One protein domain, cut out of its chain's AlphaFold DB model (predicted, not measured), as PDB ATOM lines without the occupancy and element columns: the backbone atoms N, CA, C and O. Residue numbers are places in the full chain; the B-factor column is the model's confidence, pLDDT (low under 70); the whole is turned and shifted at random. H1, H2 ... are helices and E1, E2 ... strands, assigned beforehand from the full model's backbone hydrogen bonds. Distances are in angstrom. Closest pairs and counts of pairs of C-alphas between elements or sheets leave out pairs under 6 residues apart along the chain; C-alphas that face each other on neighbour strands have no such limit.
ATOM      1  N   ALA A  29      54.869 -49.212  40.652       46.22
ATOM      2  CA  ALA A  29      53.665 -49.780  40.053       46.22
ATOM      3  C   ALA A  29      52.916 -48.765  39.167       46.22
ATOM      4  O   ALA A  29      52.806 -47.594  39.523       46.22
ATOM      5  N   PHE A  30      52.380 -49.234  38.031       43.38
ATOM      6  CA  PHE A  30      51.640 -48.440  37.041       43.38
ATOM      7  C   PHE A  30      50.765 -47.348  37.666       43.38
ATOM      8  O   PHE A  30      49.770 -47.656  38.324       43.38
ATOM      9  N   GLY A  31      51.104 -46.081  37.408       48.53
ATOM     10  CA  GLY A  31      50.244 -44.946  37.749       48.53
ATOM     11  C   GLY A  31      49.849 -44.870  39.228       48.53
ATOM     12  O   GLY A  31      48.788 -44.332  39.552       48.53
ATOM     13  N   ALA A  32      50.645 -45.460  40.122       45.81
ATOM     14  CA  ALA A  32      50.592 -45.108  41.525       45.81
ATOM     15  C   ALA A  32      51.345 -43.777  41.675       45.81
ATOM     16  O   ALA A  32      52.478 -43.687  41.196       45.81
ATOM     17  N   PRO A  33      50.747 -42.750  42.302       52.84
ATOM     18  CA  PRO A  33      51.467 -41.520  42.593       52.84
ATOM     19  C   PRO A  33      52.744 -41.853  43.372       52.84
ATOM     20  O   PRO A  33      52.682 -42.477  44.430       52.84
ATOM     21  N   GLU A  34      53.901 -41.470  42.828       47.38
ATOM     22  CA  GLU A  34      55.202 -41.612  43.501       47.38
ATOM     23  C   GLU A  34      55.432 -40.529  44.563       47.38
ATOM     24  O   GLU A  34      56.344 -40.646  45.384       47.38
ATOM     25  N   SER A  35      54.642 -39.452  44.530       45.22
ATOM     26  CA  SER A  35      54.777 -38.326  45.445       45.22
ATOM     27  C   SER A  35      54.438 -38.736  46.876       45.22
ATOM     28  O   SER A  35      53.536 -39.543  47.113       45.22
ATOM     29  N   ASP A  36      55.152 -38.142  47.838       50.44
ATOM     30  CA  ASP A  36      54.752 -38.193  49.241       50.44
ATOM     31  C   ASP A  36      53.270 -37.795  49.308       50.44
ATOM     32  O   ASP A  36      52.869 -36.756  48.791       50.44
ATOM     33  N   TRP A  37      52.443 -38.641  49.918       46.41
ATOM     34  CA  TRP A  37      50.999 -38.442  50.099       46.41
ATOM     35  C   TRP A  37      50.666 -37.146  50.862       46.41
ATOM     36  O   TRP A  37      49.499 -36.771  50.990       46.41
ATOM     37  N   ARG A  38      51.697 -36.489  51.399       41.72
ATOM     38  CA  ARG A  38      51.669 -35.186  52.060       41.72
ATOM     39  C   ARG A  38      51.761 -34.002  51.095       41.72
ATOM     40  O   ARG A  38      51.338 -32.917  51.485       41.72
ATOM     41  N   ASP A  39      52.232 -34.197  49.864       46.28
ATOM     42  CA  ASP A  39      52.393 -33.150  48.851       46.28
ATOM     43  C   ASP A  39      51.272 -33.229  47.801       46.28
ATOM     44  O   ASP A  39      51.189 -34.183  47.029       46.28
ATOM     45  N   ALA A  40      50.382 -32.230  47.763       47.28
ATOM     46  CA  ALA A  40      49.315 -32.189  46.763       47.28
ATOM     47  C   ALA A  40      49.873 -31.833  45.383       47.28
ATOM     48  O   ALA A  40      50.568 -30.824  45.215       47.28
ATOM     49  N   ASP A  41      49.511 -32.626  44.379       51.47
ATOM     50  CA  ASP A  41      49.997 -32.415  43.028       51.47
ATOM     51  C   ASP A  41      49.245 -31.264  42.337       51.47
ATOM     52  O   ASP A  41      48.043 -31.320  42.061       51.47
ATOM     53  N   LYS A  42      49.983 -30.191  42.035       50.81
ATOM     54  CA  LYS A  42      49.498 -29.027  41.270       50.81
ATOM     55  C   LYS A  42      49.704 -29.154  39.764       50.81
ATOM     56  O   LYS A  42      49.239 -28.330  38.983       50.81
ATOM     57  N   SER A  43      50.453 -30.168  39.368       49.50
ATOM     58  CA  SER A  43      50.993 -30.370  38.036       49.50
ATOM     59  C   SER A  43      50.421 -31.597  37.338       49.50
ATOM     60  O   SER A  43      50.642 -31.761  36.143       49.50
ATOM     61  N   GLY A  44      49.656 -32.436  38.039       48.44
ATOM     62  CA  GLY A  44      48.993 -33.613  37.484       48.44
ATOM     63  C   GLY A  44      49.928 -34.726  37.004       48.44
ATOM     64  O   GLY A  44      49.529 -35.557  36.188       48.44
ATOM     65  N   TYR A  45      51.174 -34.704  37.469       48.03
ATOM     66  CA  TYR A  45      52.195 -35.717  37.252       48.03
ATOM     67  C   TYR A  45      52.030 -36.964  38.140       48.03
ATOM     68  O   TYR A  45      52.865 -37.859  38.040       48.03
ATOM     69  N   GLU A  46      50.957 -37.088  38.940       51.22
ATOM     70  CA  GLU A  46      50.650 -38.311  39.718       51.22
ATOM     71  C   GLU A  46      50.640 -39.595  38.863       51.22
ATOM     72  O   GLU A  46      50.812 -40.698  39.378       51.22
ATOM     73  N   LEU A  47      50.474 -39.462  37.544       50.78
ATOM     74  CA  LEU A  47      50.649 -40.540  36.582       50.78
ATOM     75  C   LEU A  47      51.915 -40.281  35.759       50.78
ATOM     76  O   LEU A  47      51.896 -39.493  34.807       50.78
ATOM     77  N   GLN A  48      53.012 -40.969  36.088       51.09
ATOM     78  CA  GLN A  48      54.158 -41.018  35.183       51.09
ATOM     79  C   GLN A  48      53.725 -41.641  33.855       51.09
ATOM     80  O   GLN A  48      53.083 -42.692  33.822       51.09
ATOM     81  N   SER A  49      54.094 -40.995  32.747       51.50
ATOM     82  CA  SER A  49      53.977 -41.625  31.437       51.50
ATOM     83  C   SER A  49      55.007 -42.752  31.368       51.50
ATOM     84  O   SER A  49      56.203 -42.449  31.351       51.50
ATOM     85  N   PRO A  50      54.595 -44.026  31.247       49.06
ATOM     86  CA  PRO A  50      55.541 -45.126  31.076       49.06
ATOM     87  C   PRO A  50      56.312 -45.042  29.742       49.06
ATOM     88  O   PRO A  50      57.179 -45.868  29.485       49.06
ATOM     89  N   TYR A  51      56.001 -44.058  28.884       55.12
ATOM     90  CA  TYR A  51      56.584 -43.877  27.551       55.12
ATOM     91  C   TYR A  51      57.609 -42.745  27.457       55.12
ATOM     92  O   TYR A  51      58.261 -42.622  26.430       55.12
ATOM     93  N   PRO A 325      42.346 -51.014  45.252       84.81
ATOM     94  CA  PRO A 325      41.622 -49.757  45.123       84.81
ATOM     95  C   PRO A 325      41.994 -48.741  46.211       84.81
ATOM     96  O   PRO A 325      42.151 -49.103  47.379       84.81
ATOM     97  N   MET A 326      42.103 -47.466  45.831       87.25
ATOM     98  CA  MET A 326      42.553 -46.379  46.709       87.25
ATOM     99  C   MET A 326      41.490 -45.288  46.862       87.25
ATOM    100  O   MET A 326      40.631 -45.115  45.996       87.25
ATOM    101  N   ALA A 327      41.549 -44.525  47.954       88.94
ATOM    102  CA  ALA A 327      40.728 -43.333  48.129       88.94
ATOM    103  C   ALA A 327      41.434 -42.106  47.540       88.94
ATOM    104  O   ALA A 327      42.601 -41.854  47.830       88.94
ATOM    105  N   VAL A 328      40.711 -41.317  46.749       87.88
ATOM    106  CA  VAL A 328      41.191 -40.042  46.203       87.88
ATOM    107  C   VAL A 328      40.296 -38.922  46.703       87.88
ATOM    108  O   VAL A 328      39.073 -38.975  46.559       87.88
ATOM    109  N   LEU A 329      40.909 -37.895  47.279       87.06
ATOM    110  CA  LEU A 329      40.251 -36.670  47.705       87.06
ATOM    111  C   LEU A 329      40.535 -35.573  46.682       87.06
ATOM    112  O   LEU A 329      41.688 -35.307  46.362       87.06
ATOM    113  N   ALA A 330      39.489 -34.924  46.179       86.81
ATOM    114  CA  ALA A 330      39.617 -33.792  45.272       86.81
ATOM    115  C   ALA A 330      39.019 -32.525  45.889       86.81
ATOM    116  O   ALA A 330      37.865 -32.524  46.333       86.81
ATOM    117  N   PHE A 331      39.782 -31.438  45.859       81.44
ATOM    118  CA  PHE A 331      39.396 -30.122  46.350       81.44
ATOM    119  C   PHE A 331      38.895 -29.246  45.199       81.44
ATOM    120  O   PHE A 331      39.617 -28.993  44.237       81.44
ATOM    121  N   TYR A 332      37.653 -28.776  45.313       80.88
ATOM    122  CA  TYR A 332      37.014 -27.821  44.408       80.88
ATOM    123  C   TYR A 332      36.699 -26.515  45.154       80.88
ATOM    124  O   TYR A 332      36.605 -26.516  46.383       80.88
ATOM    125  N   PRO A 333      36.385 -25.415  44.437       75.38
ATOM    126  CA  PRO A 333      35.912 -24.181  45.077       75.38
ATOM    127  C   PRO A 333      34.624 -24.385  45.880       75.38
ATOM    128  O   PRO A 333      34.368 -23.697  46.860       75.38
ATOM    129  N   SER A 334      33.790 -25.329  45.437       77.81
ATOM    130  CA  SER A 334      32.495 -25.649  46.039       77.81
ATOM    131  C   SER A 334      32.572 -26.679  47.167       77.81
ATOM    132  O   SER A 334      31.531 -27.058  47.701       77.81
ATOM    133  N   GLY A 335      33.773 -27.148  47.516       82.38
ATOM    134  CA  GLY A 335      34.000 -28.147  48.553       82.38
ATOM    135  C   GLY A 335      34.809 -29.342  48.057       82.38
ATOM    136  O   GLY A 335      35.431 -29.319  46.999       82.38
ATOM    137  N   GLU A 336      34.799 -30.409  48.837       86.88
ATOM    138  CA  GLU A 336      35.590 -31.608  48.576       86.88
ATOM    139  C   GLU A 336      34.740 -32.749  48.012       86.88
ATOM    140  O   GLU A 336      33.525 -32.830  48.229       86.88
ATOM    141  N   ARG A 337      35.383 -33.658  47.280       90.94
ATOM    142  CA  ARG A 337      34.756 -34.890  46.799       90.94
ATOM    143  C   ARG A 337      35.694 -36.066  46.960       90.94
ATOM    144  O   ARG A 337      36.880 -35.960  46.667       90.94
ATOM    145  N   TRP A 338      35.110 -37.180  47.369       92.38
ATOM    146  CA  TRP A 338      35.794 -38.451  47.514       92.38
ATOM    147  C   TRP A 338      35.546 -39.328  46.303       92.38
ATOM    148  O   TRP A 338      34.431 -39.377  45.777       92.38
ATOM    149  N   TYR A 339      36.581 -40.036  45.885       93.19
ATOM    150  CA  TYR A 339      36.529 -40.975  44.785       93.19
ATOM    151  C   TYR A 339      37.169 -42.292  45.188       93.19
ATOM    152  O   TYR A 339      38.203 -42.331  45.851       93.19
ATOM    153  N   TYR A 340      36.538 -43.369  44.747       93.62
ATOM    154  CA  TYR A 340      37.107 -44.699  44.723       93.62
ATOM    155  C   TYR A 340      37.921 -44.836  43.437       93.62
ATOM    156  O   TYR A 340      37.367 -44.748  42.337       93.62
ATOM    157  N   TYR A 341      39.229 -45.015  43.570       90.31
ATOM    158  CA  TYR A 341      40.151 -45.177  42.459       90.31
ATOM    159  C   TYR A 341      40.454 -46.652  42.236       90.31
ATOM    160  O   TYR A 341      41.141 -47.295  43.029       90.31
ATOM    161  N   HIS A 342      39.938 -47.179  41.129       87.62
ATOM    162  CA  HIS A 342      40.261 -48.513  40.654       87.62
ATOM    163  C   HIS A 342      41.516 -48.436  39.780       87.62
ATOM    164  O   HIS A 342      41.468 -48.132  38.587       87.62
ATOM    165  N   THR A 343      42.648 -48.695  40.416       78.38
ATOM    166  CA  THR A 343      44.015 -48.613  39.884       78.38
ATOM    167  C   THR A 343      44.235 -49.487  38.647       78.38
ATOM    168  O   THR A 343      44.812 -49.028  37.665       78.38
ATOM    169  N   ALA A 344      43.719 -50.721  38.635       75.19
ATOM    170  CA  ALA A 344      43.917 -51.658  37.524       75.19
ATOM    171  C   ALA A 344      43.233 -51.212  36.221       75.19
ATOM    172  O   ALA A 344      43.702 -51.522  35.133       75.19
ATOM    173  N   THR A 345      42.139 -50.454  36.323       78.69
ATOM    174  CA  THR A 345      41.392 -49.924  35.165       78.69
ATOM    175  C   THR A 345      41.600 -48.428  34.974       78.69
ATOM    176  O   THR A 345      40.995 -47.847  34.074       78.69
ATOM    177  N   GLN A 346      42.420 -47.796  35.821       80.19
ATOM    178  CA  GLN A 346      42.682 -46.359  35.805       80.19
ATOM    179  C   GLN A 346      41.377 -45.534  35.780       80.19
ATOM    180  O   GLN A 346      41.204 -44.597  34.993       80.19
ATOM    181  N   SER A 347      40.413 -45.916  36.624       87.81
ATOM    182  CA  SER A 347      39.075 -45.312  36.660       87.81
ATOM    183  C   SER A 347      38.686 -44.834  38.052       87.81
ATOM    184  O   SER A 347      38.965 -45.501  39.045       87.81
ATOM    185  N   LEU A 348      37.970 -43.715  38.107       90.56
ATOM    186  CA  LEU A 348      37.408 -43.138  39.322       90.56
ATOM    187  C   LEU A 348      35.897 -43.375  39.370       90.56
ATOM    188  O   LEU A 348      35.204 -43.283  38.356       90.56
ATOM    189  N   ILE A 349      35.378 -43.638  40.566       95.06
ATOM    190  CA  ILE A 349      33.944 -43.667  40.863       95.06
ATOM    191  C   ILE A 349      33.698 -42.701  42.019       95.06
ATOM    192  O   ILE A 349      34.429 -42.720  43.006       95.06
ATOM    193  N   LEU A 350      32.690 -41.833  41.911       95.50
ATOM    194  CA  LEU A 350      32.337 -40.933  43.011       95.50
ATOM    195  C   LEU A 350      31.941 -41.760  44.238       95.50
ATOM    196  O   LEU A 350      31.093 -42.643  44.138       95.50
ATOM    197  N   ALA A 351      32.534 -41.446  45.383       96.12
ATOM    198  CA  ALA A 351      32.400 -42.209  46.613       96.12
ATOM    199  C   ALA A 351      31.789 -41.374  47.746       96.12
ATOM    200  O   ALA A 351      31.720 -40.137  47.689       96.12
ATOM    201  N   HIS A 352      31.295 -42.063  48.768       94.81
ATOM    202  CA  HIS A 352      30.974 -41.449  50.049       94.81
ATOM    203  C   HIS A 352      32.268 -41.031  50.768       94.81
ATOM    204  O   HIS A 352      33.303 -41.677  50.583       94.81
ATOM    205  N   PRO A 353      32.244 -39.947  51.569       91.56
ATOM    206  CA  PRO A 353      33.340 -39.685  52.495       91.56
ATOM    207  C   PRO A 353      33.506 -40.877  53.451       91.56
ATOM    208  O   PRO A 353      32.516 -41.562  53.729       91.56
ATOM    209  N   PRO A 354      34.724 -41.136  53.958       88.56
ATOM    210  CA  PRO A 354      34.935 -42.190  54.941       88.56
ATOM    211  C   PRO A 354      34.067 -41.940  56.182       88.56
ATOM    212  O   PRO A 354      33.864 -40.796  56.592       88.56
ATOM    213  N   SER A 355      33.540 -43.016  56.764       80.44
ATOM    214  CA  SER A 355      32.717 -42.971  57.980       80.44
ATOM    215  C   SER A 355      33.517 -42.550  59.216       80.44
ATOM    216  O   SER A 355      32.965 -41.955  60.140       80.44
ATOM    217  N   GLU A 356      34.819 -42.829  59.222       78.00
ATOM    218  CA  GLU A 356      35.747 -42.461  60.286       78.00
ATOM    219  C   GLU A 356      36.439 -41.129  59.984       78.00
ATOM    220  O   GLU A 356      36.805 -40.828  58.844       78.00
ATOM    221  N   ASN A 357      36.651 -40.316  61.021       69.88
ATOM    222  CA  ASN A 357      37.392 -39.070  60.875       69.88
ATOM    223  C   ASN A 357      38.891 -39.369  60.750       69.88
ATOM    224  O   ASN A 357      39.553 -39.736  61.719       69.88
ATOM    225  N   VAL A 358      39.424 -39.202  59.545       72.81
ATOM    226  CA  VAL A 358      40.831 -39.457  59.243       72.81
ATOM    227  C   VAL A 358      41.644 -38.198  59.562       72.81
ATOM    228  O   VAL A 358      41.529 -37.180  58.878       72.81
ATOM    229  N   SER A 359      42.495 -38.249  60.590       67.50
ATOM    230  CA  SER A 359      43.329 -37.112  61.025       67.50
ATOM    231  C   SER A 359      44.189 -36.531  59.893       67.50
ATOM    232  O   SER A 359      44.238 -35.310  59.731       67.50
ATOM    233  N   ALA A 360      44.755 -37.393  59.041       65.88
ATOM    234  CA  ALA A 360      45.524 -37.003  57.857       65.88
ATOM    235  C   ALA A 360      44.717 -36.126  56.879       65.88
ATOM    236  O   ALA A 360      45.242 -35.178  56.302       65.88
ATOM    237  N   VAL A 361      43.407 -36.362  56.743       69.56
ATOM    238  CA  VAL A 361      42.522 -35.540  55.898       69.56
ATOM    239  C   VAL A 361      42.336 -34.147  56.491       69.56
ATOM    240  O   VAL A 361      42.250 -33.169  55.755       69.56
ATOM    241  N   SER A 362      42.283 -34.026  57.816       70.62
ATOM    242  CA  SER A 362      42.128 -32.731  58.489       70.62
ATOM    243  C   SER A 362      43.376 -31.848  58.364       70.62
ATOM    244  O   SER A 362      43.270 -30.618  58.332       70.62
ATOM    245  N   GLU A 363      44.560 -32.450  58.281       69.00
ATOM    246  CA  GLU A 363      45.812 -31.753  57.966       69.00
ATOM    247  C   GLU A 363      45.858 -31.339  56.497       69.00
ATOM    248  O   GLU A 363      46.007 -30.146  56.226       69.00
ATOM    249  N   LEU A 364      45.568 -32.272  55.578       68.31
ATOM    250  CA  LEU A 364      45.457 -31.978  54.148       68.31
ATOM    251  C   LEU A 364      44.466 -30.832  53.893       68.31
ATOM    252  O   LEU A 364      44.792 -29.856  53.228       68.31
ATOM    253  N   ARG A 365      43.274 -30.865  54.500       71.88
ATOM    254  CA  ARG A 365      42.284 -29.779  54.400       71.88
ATOM    255  C   ARG A 365      42.849 -28.431  54.833       71.88
ATOM    256  O   ARG A 365      42.653 -27.442  54.134       71.88
ATOM    257  N   ARG A 366      43.514 -28.364  55.990       70.75
ATOM    258  CA  ARG A 366      44.030 -27.098  56.542       70.75
ATOM    259  C   ARG A 366      45.146 -26.514  55.691       70.75
ATOM    260  O   ARG A 366      45.200 -25.295  55.526       70.75
ATOM    261  N   GLU A 367      46.014 -27.373  55.181       69.50
ATOM    262  CA  GLU A 367      47.143 -26.970  54.363       69.50
ATOM    263  C   GLU A 367      46.718 -26.560  52.948       69.50
ATOM    264  O   GLU A 367      47.169 -25.535  52.435       69.50
ATOM    265  N   TYR A 368      45.816 -27.327  52.340       66.56
ATOM    266  CA  TYR A 368      45.559 -27.252  50.909       66.56
ATOM    267  C   TYR A 368      44.322 -26.434  50.544       66.56
ATOM    268  O   TYR A 368      44.363 -25.694  49.561       66.56
ATOM    269  N   ALA A 369      43.268 -26.427  51.369       63.97
ATOM    270  CA  ALA A 369      42.088 -25.593  51.101       63.97
ATOM    271  C   ALA A 369      42.412 -24.086  51.081       63.97
ATOM    272  O   ALA A 369      41.706 -23.316  50.441       63.97
ATOM    273  N   LYS A 370      43.493 -23.663  51.752       65.75
ATOM    274  CA  LYS A 370      43.970 -22.269  51.749       65.75
ATOM    275  C   LYS A 370      44.854 -21.915  50.549       65.75
ATOM    276  O   LYS A 370      45.006 -20.736  50.256       65.75
ATOM    277  N   LYS A 371      45.463 -22.912  49.896       65.38
ATOM    278  CA  LYS A 371      46.452 -22.743  48.814       65.38
ATOM    279  C   LYS A 371      45.868 -23.012  47.418       65.38
ATOM    280  O   LYS A 371      46.604 -22.939  46.438       65.38
ATOM    281  N   TYR A 372      44.593 -23.388  47.325       69.56
ATOM    282  CA  TYR A 372      43.948 -23.743  46.065       69.56
ATOM    283  C   TYR A 372      43.382 -22.506  45.357       69.56
ATOM    284  O   TYR A 372      42.363 -21.961  45.782       69.56
ATOM    285  N   ASP A 373      44.018 -22.103  44.257       72.94
ATOM    286  CA  ASP A 373      43.492 -21.110  43.319       72.94
ATOM    287  C   ASP A 373      43.023 -21.799  42.022       72.94
ATOM    288  O   ASP A 373      43.842 -22.266  41.236       72.94
ATOM    289  N   PRO A 374      41.718 -21.847  41.719       70.25
ATOM    290  CA  PRO A 374      41.212 -22.480  40.500       70.25
ATOM    291  C   PRO A 374      41.802 -21.912  39.206       70.25
ATOM    292  O   PRO A 374      41.846 -22.631  38.205       70.25
ATOM    293  N   ALA A 375      42.223 -20.642  39.201       70.69
ATOM    294  CA  ALA A 375      42.852 -20.012  38.047       70.69
ATOM    295  C   ALA A 375      44.248 -20.595  37.784       70.69
ATOM    296  O   ALA A 375      44.554 -20.929  36.640       70.69
ATOM    297  N   GLU A 376      45.045 -20.823  38.833       67.88
ATOM    298  CA  GLU A 376      46.356 -21.488  38.734       67.88
ATOM    299  C   GLU A 376      46.233 -22.947  38.263       67.88
ATOM    300  O   GLU A 376      47.133 -23.476  37.615       67.88
ATOM    301  N   PHE A 377      45.092 -23.592  38.527       62.38
ATOM    302  CA  PHE A 377      44.837 -24.996  38.192       62.38
ATOM    303  C   PHE A 377      44.007 -25.167  36.905       62.38
ATOM    304  O   PHE A 377      43.473 -26.249  36.646       62.38
ATOM    305  N   ASN A 378      43.853 -24.121  36.080       67.56
ATOM    306  CA  ASN A 378      43.058 -24.156  34.839       67.56
ATOM    307  C   ASN A 378      41.624 -24.704  35.040       67.56
ATOM    308  O   ASN A 378      41.090 -25.436  34.201       67.56
ATOM    309  N   GLY A 379      41.000 -24.386  36.177       69.50
ATOM    310  CA  GLY A 379      39.655 -24.831  36.553       69.50
ATOM    311  C   GLY A 379      39.554 -26.288  37.020       69.50
ATOM    312  O   GLY A 379      38.440 -26.804  37.155       69.50
ATOM    313  N   ARG A 380      40.680 -26.969  37.252       72.94
ATOM    314  CA  ARG A 380      40.731 -28.354  37.743       72.94
ATOM    315  C   ARG A 380      40.752 -28.416  39.260       72.94
ATOM    316  O   ARG A 380      41.293 -27.501  39.878       72.94
ATOM    317  N   PRO A 381      40.215 -29.485  39.869       78.31
ATOM    318  CA  PRO A 381      40.437 -29.721  41.282       78.31
ATOM    319  C   PRO A 381      41.899 -30.074  41.547       78.31
ATOM    320  O   PRO A 381      42.567 -30.667  40.705       78.31
ATOM    321  N   MET A 382      42.356 -29.764  42.748       77.44
ATOM    322  CA  MET A 382      43.583 -30.333  43.296       77.44
ATOM    323  C   MET A 382      43.264 -31.700  43.904       77.44
ATOM    324  O   MET A 382      42.247 -31.829  44.590       77.44
ATOM    325  N   THR A 383      44.099 -32.708  43.664       79.44
ATOM    326  CA  THR A 383      43.885 -34.080  44.147       79.44
ATOM    327  C   THR A 383      44.914 -34.503  45.182       79.44
ATOM    328  O   THR A 383      46.012 -33.959  45.243       79.44
ATOM    329  N   ALA A 384      44.522 -35.458  46.024       78.06
ATOM    330  CA  ALA A 384      45.408 -36.176  46.927       78.06
ATOM    331  C   ALA A 384      44.943 -37.633  47.052       78.06
ATOM    332  O   ALA A 384      43.752 -37.897  47.260       78.06
ATOM    333  N   VAL A 385      45.874 -38.583  46.958       79.62
ATOM    334  CA  VAL A 385      45.608 -40.002  47.234       79.62
ATOM    335  C   VAL A 385      45.778 -40.270  48.726       79.62
ATOM    336  O   VAL A 385      46.827 -40.004  49.307       79.62
ATOM    337  N   VAL A 386      44.736 -40.805  49.361       79.38
ATOM    338  CA  VAL A 386      44.683 -40.999  50.814       79.38
ATOM    339  C   VAL A 386      44.876 -42.479  51.140       79.38
ATOM    340  O   VAL A 386      43.946 -43.286  51.088       79.38
ATOM    341  N   SER A 387      46.116 -42.841  51.471       73.00
ATOM    342  CA  SER A 387      46.492 -44.217  51.813       73.00
ATOM    343  C   SER A 387      45.811 -44.708  53.092       73.00
ATOM    344  O   SER A 387      45.613 -43.949  54.039       73.00
ATOM    345  N   GLY A 388      45.462 -45.997  53.134       76.31
ATOM    346  CA  GLY A 388      44.852 -46.638  54.308       76.31
ATOM    347  C   GLY A 388      43.382 -46.278  54.559       76.31
ATOM    348  O   GLY A 388      42.769 -46.847  55.458       76.31
ATOM    349  N   VAL A 389      42.794 -45.390  53.753       83.06
ATOM    350  CA  VAL A 389      41.384 -45.001  53.857       83.06
ATOM    351  C   VAL A 389      40.553 -45.800  52.867       83.06
ATOM    352  O   VAL A 389      40.850 -45.848  51.674       83.06
ATOM    353  N   ARG A 390      39.479 -46.412  53.364       85.50
ATOM    354  CA  ARG A 390      38.478 -47.075  52.527       85.50
ATOM    355  C   ARG A 390      37.314 -46.126  52.289       85.50
ATOM    356  O   ARG A 390      36.798 -45.521  53.224       85.50
ATOM    357  N   VAL A 391      36.911 -46.015  51.031       90.75
ATOM    358  CA  VAL A 391      35.725 -45.267  50.615       90.75
ATOM    359  C   VAL A 391      34.814 -46.182  49.818       90.75
ATOM    360  O   VAL A 391      35.285 -47.045  49.079       90.75
ATOM    361  N   GLU A 392      33.510 -45.988  49.964       94.00
ATOM    362  CA  GLU A 392      32.508 -46.786  49.262       94.00
ATOM    363  C   GLU A 392      31.972 -46.012  48.053       94.00
ATOM    364  O   GLU A 392      31.563 -44.852  48.204       94.00
ATOM    365  N   PRO A 393      31.964 -46.611  46.846       95.44
ATOM    366  CA  PRO A 393      31.330 -46.010  45.682       95.44
ATOM    367  C   PRO A 393      29.869 -45.656  45.967       95.44
ATOM    368  O   PRO A 393      29.131 -46.454  46.539       95.44
ATOM    369  N   LYS A 394      29.424 -44.474  45.533       95.38
ATOM    370  CA  LYS A 394      28.004 -44.125  45.613       95.38
ATOM    371  C   LYS A 394      27.208 -44.990  44.646       95.38
ATOM    372  O   LYS A 394      27.604 -45.173  43.491       95.38
ATOM    373  N   GLU A 395      26.047 -45.442  45.095       93.94
ATOM    374  CA  GLU A 395      25.162 -46.279  44.293       93.94
ATOM    375  C   GLU A 395      24.776 -45.601  42.962       93.94
ATOM    376  O   GLU A 395      24.549 -44.389  42.884       93.94
ATOM    377  N   GLY A 396      24.757 -46.387  41.881       91.94
ATOM    378  CA  GLY A 396      24.382 -45.931  40.538       91.94
ATOM    379  C   GLY A 396      25.403 -45.032  39.827       91.94
ATOM    380  O   GLY A 396      25.160 -44.627  38.685       91.94
ATOM    381  N   GLN A 397      26.547 -44.715  40.445       92.94
ATOM    382  CA  GLN A 397      27.597 -43.936  39.786       92.94
ATOM    383  C   GLN A 397      28.366 -44.782  38.776       92.94
ATOM    384  O   GLN A 397      28.784 -45.903  39.053       92.94
ATOM    385  N   ARG A 398      28.581 -44.215  37.585       92.94
ATOM    386  CA  ARG A 398      29.382 -44.858  36.541       92.94
ATOM    387  C   ARG A 398      30.863 -44.536  36.738       92.94
ATOM    388  O   ARG A 398      31.175 -43.389  37.068       92.94
ATOM    389  N   PRO A 399      31.766 -45.496  36.481       92.19
ATOM    390  CA  PRO A 399      33.187 -45.203  36.418       92.19
ATOM    391  C   PRO A 399      33.474 -44.209  35.292       92.19
ATOM    392  O   PRO A 399      32.852 -44.247  34.225       92.19
ATOM    393  N   PHE A 400      34.427 -43.318  35.531       88.19
ATOM    394  CA  PHE A 400      34.937 -42.368  34.551       88.19
ATOM    395  C   PHE A 400      36.474 -42.373  34.589       88.19
ATOM    396  O   PHE A 400      37.057 -42.796  35.591       88.19
ATOM    397  N   PRO A 401      37.160 -41.986  33.499       83.81
ATOM    398  CA  PRO A 401      38.611 -42.103  33.436       83.81
ATOM    399  C   PRO A 401      39.275 -41.227  34.499       83.81
ATOM    400  O   PRO A 401      38.829 -40.105  34.752       83.81
ATOM    401  N   VAL A 402      40.369 -41.723  35.079       80.81
ATOM    402  CA  VAL A 402      41.177 -40.993  36.068       80.81
ATOM    403  C   VAL A 402      41.595 -39.607  35.561       80.81
ATOM    404  O   VAL A 402      41.553 -38.624  36.303       80.81
ATOM    405  N   SER A 403      41.813 -39.490  34.247       73.81
ATOM    406  CA  SER A 403      42.155 -38.244  33.565       73.81
ATOM    407  C   SER A 403      41.065 -37.159  33.590       73.81
ATOM    408  O   SER A 403      41.302 -36.017  33.204       73.81
ATOM    409  N   ALA A 404      39.854 -37.462  34.058       76.06
ATOM    410  CA  ALA A 404      38.845 -36.432  34.284       76.06
ATOM    411  C   ALA A 404      39.201 -35.501  35.459       76.06
ATOM    412  O   ALA A 404      38.650 -34.402  35.546       76.06
ATOM    413  N   ILE A 405      40.066 -35.956  36.372       76.38
ATOM    414  CA  ILE A 405      40.382 -35.269  37.631       76.38
ATOM    415  C   ILE A 405      41.900 -35.217  37.857       76.38
ATOM    416  O   ILE A 405      42.412 -34.153  38.184       76.38
ATOM    417  N   MET A 406      42.614 -36.318  37.614       73.69
ATOM    418  CA  MET A 406      44.053 -36.470  37.854       73.69
ATOM    419  C   MET A 406      44.792 -36.461  36.498       73.69
ATOM    420  O   MET A 406      45.037 -37.509  35.904       73.69
ATOM    421  N   VAL A 407      45.044 -35.270  35.936       62.94
ATOM    422  CA  VAL A 407      45.650 -35.079  34.594       62.94
ATOM    423  C   VAL A 407      46.891 -34.199  34.625       62.94
ATOM    424  O   VAL A 407      46.780 -33.113  35.197       62.94
ATOM    425  N   PRO A 408      47.948 -34.526  33.847       55.19
ATOM    426  CA  PRO A 408      49.143 -33.694  33.696       55.19
ATOM    427  C   PRO A 408      48.847 -32.246  33.299       55.19
ATOM    428  O   PRO A 408      47.857 -31.954  32.613       55.19
ATOM    429  N   ALA A 409      49.748 -31.337  33.675       49.09
ATOM    430  CA  ALA A 409      49.622 -29.885  33.537       49.09
ATOM    431  C   ALA A 409      49.348 -29.453  32.090       49.09
ATOM    432  O   ALA A 409      48.622 -28.491  31.856       49.09
ATOM    433  N   ALA A 410      49.870 -30.208  31.118       50.53
ATOM    434  CA  ALA A 410      49.720 -29.948  29.688       50.53
ATOM    435  C   ALA A 410      48.428 -30.508  29.060       50.53
ATOM    436  O   ALA A 410      48.119 -30.188  27.911       50.53
ATOM    437  N   HIS A 411      47.653 -31.344  29.764       52.06
ATOM    438  CA  HIS A 411      46.370 -31.815  29.235       52.06
ATOM    439  C   HIS A 411      45.445 -30.591  29.054       52.06
ATOM    440  O   HIS A 411      45.513 -29.661  29.855       52.06
ATOM    441  N   PRO A 412      44.562 -30.508  28.051       54.47
ATOM    442  CA  PRO A 412      43.537 -29.467  28.033       54.47
ATOM    443  C   PRO A 412      42.558 -29.718  29.186       54.47
ATOM    444  O   PRO A 412      42.149 -30.857  29.420       54.47
TER     445      PRO A 412
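AT A GLANCE: This is residues 29 to 51 and 325 to 412 of the 425 residues of an uncharacterized protein of Promicromonospora sp. CF082 (UniProt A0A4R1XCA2). With little regular structure, this is a strongly twisted four-stranded sheet with helix H1 on it and long unnamed stretches round it. The printed part has 111 residues, 35 in named elements: E1 E2 E3 H1 E4 along the chain, class mixed. The antiparallel sheet runs E3 E2 E1 E4. The whole is compact, radius of gyration of the C-alphas 13.2 A, spanning 36 by 32 by 26 A.

IN THESE COORDINATES: Residues 29 to 51 hold no named element. E1, residues 326 to 332, begins at C-alpha (42.553, -46.379, 46.709) and measures 19.5 A; E2, 335 to 342, 22.7 A; E3, 347 to 351, 12.4 A; H1, 359 to 368, 14.3 A. E4, 382 to 386, 13.1 A, ends at (44.683, -40.999, 50.814).

HOW THE PARTS SIT: E1, E2 and E3 form a meander, each strand the antiparallel neighbour of the one before. Within hydrogen-bond range are N 328 and O 339, 2.9 A, N 340 and O 349, 2.8 A, and, between E1 and E4, N 329 and O 384, 2.8 A. H1's height over the sheet is 9.3 A; its O i to N i+4 pairs are all within range.

THE WHOLE: Residues 52 to 324 are cut out, leaving 23.8 A between C-alphas 51 and 325. The H1 to E4 link is long. Among 45 residues under pLDDT 70 are 29 to 51.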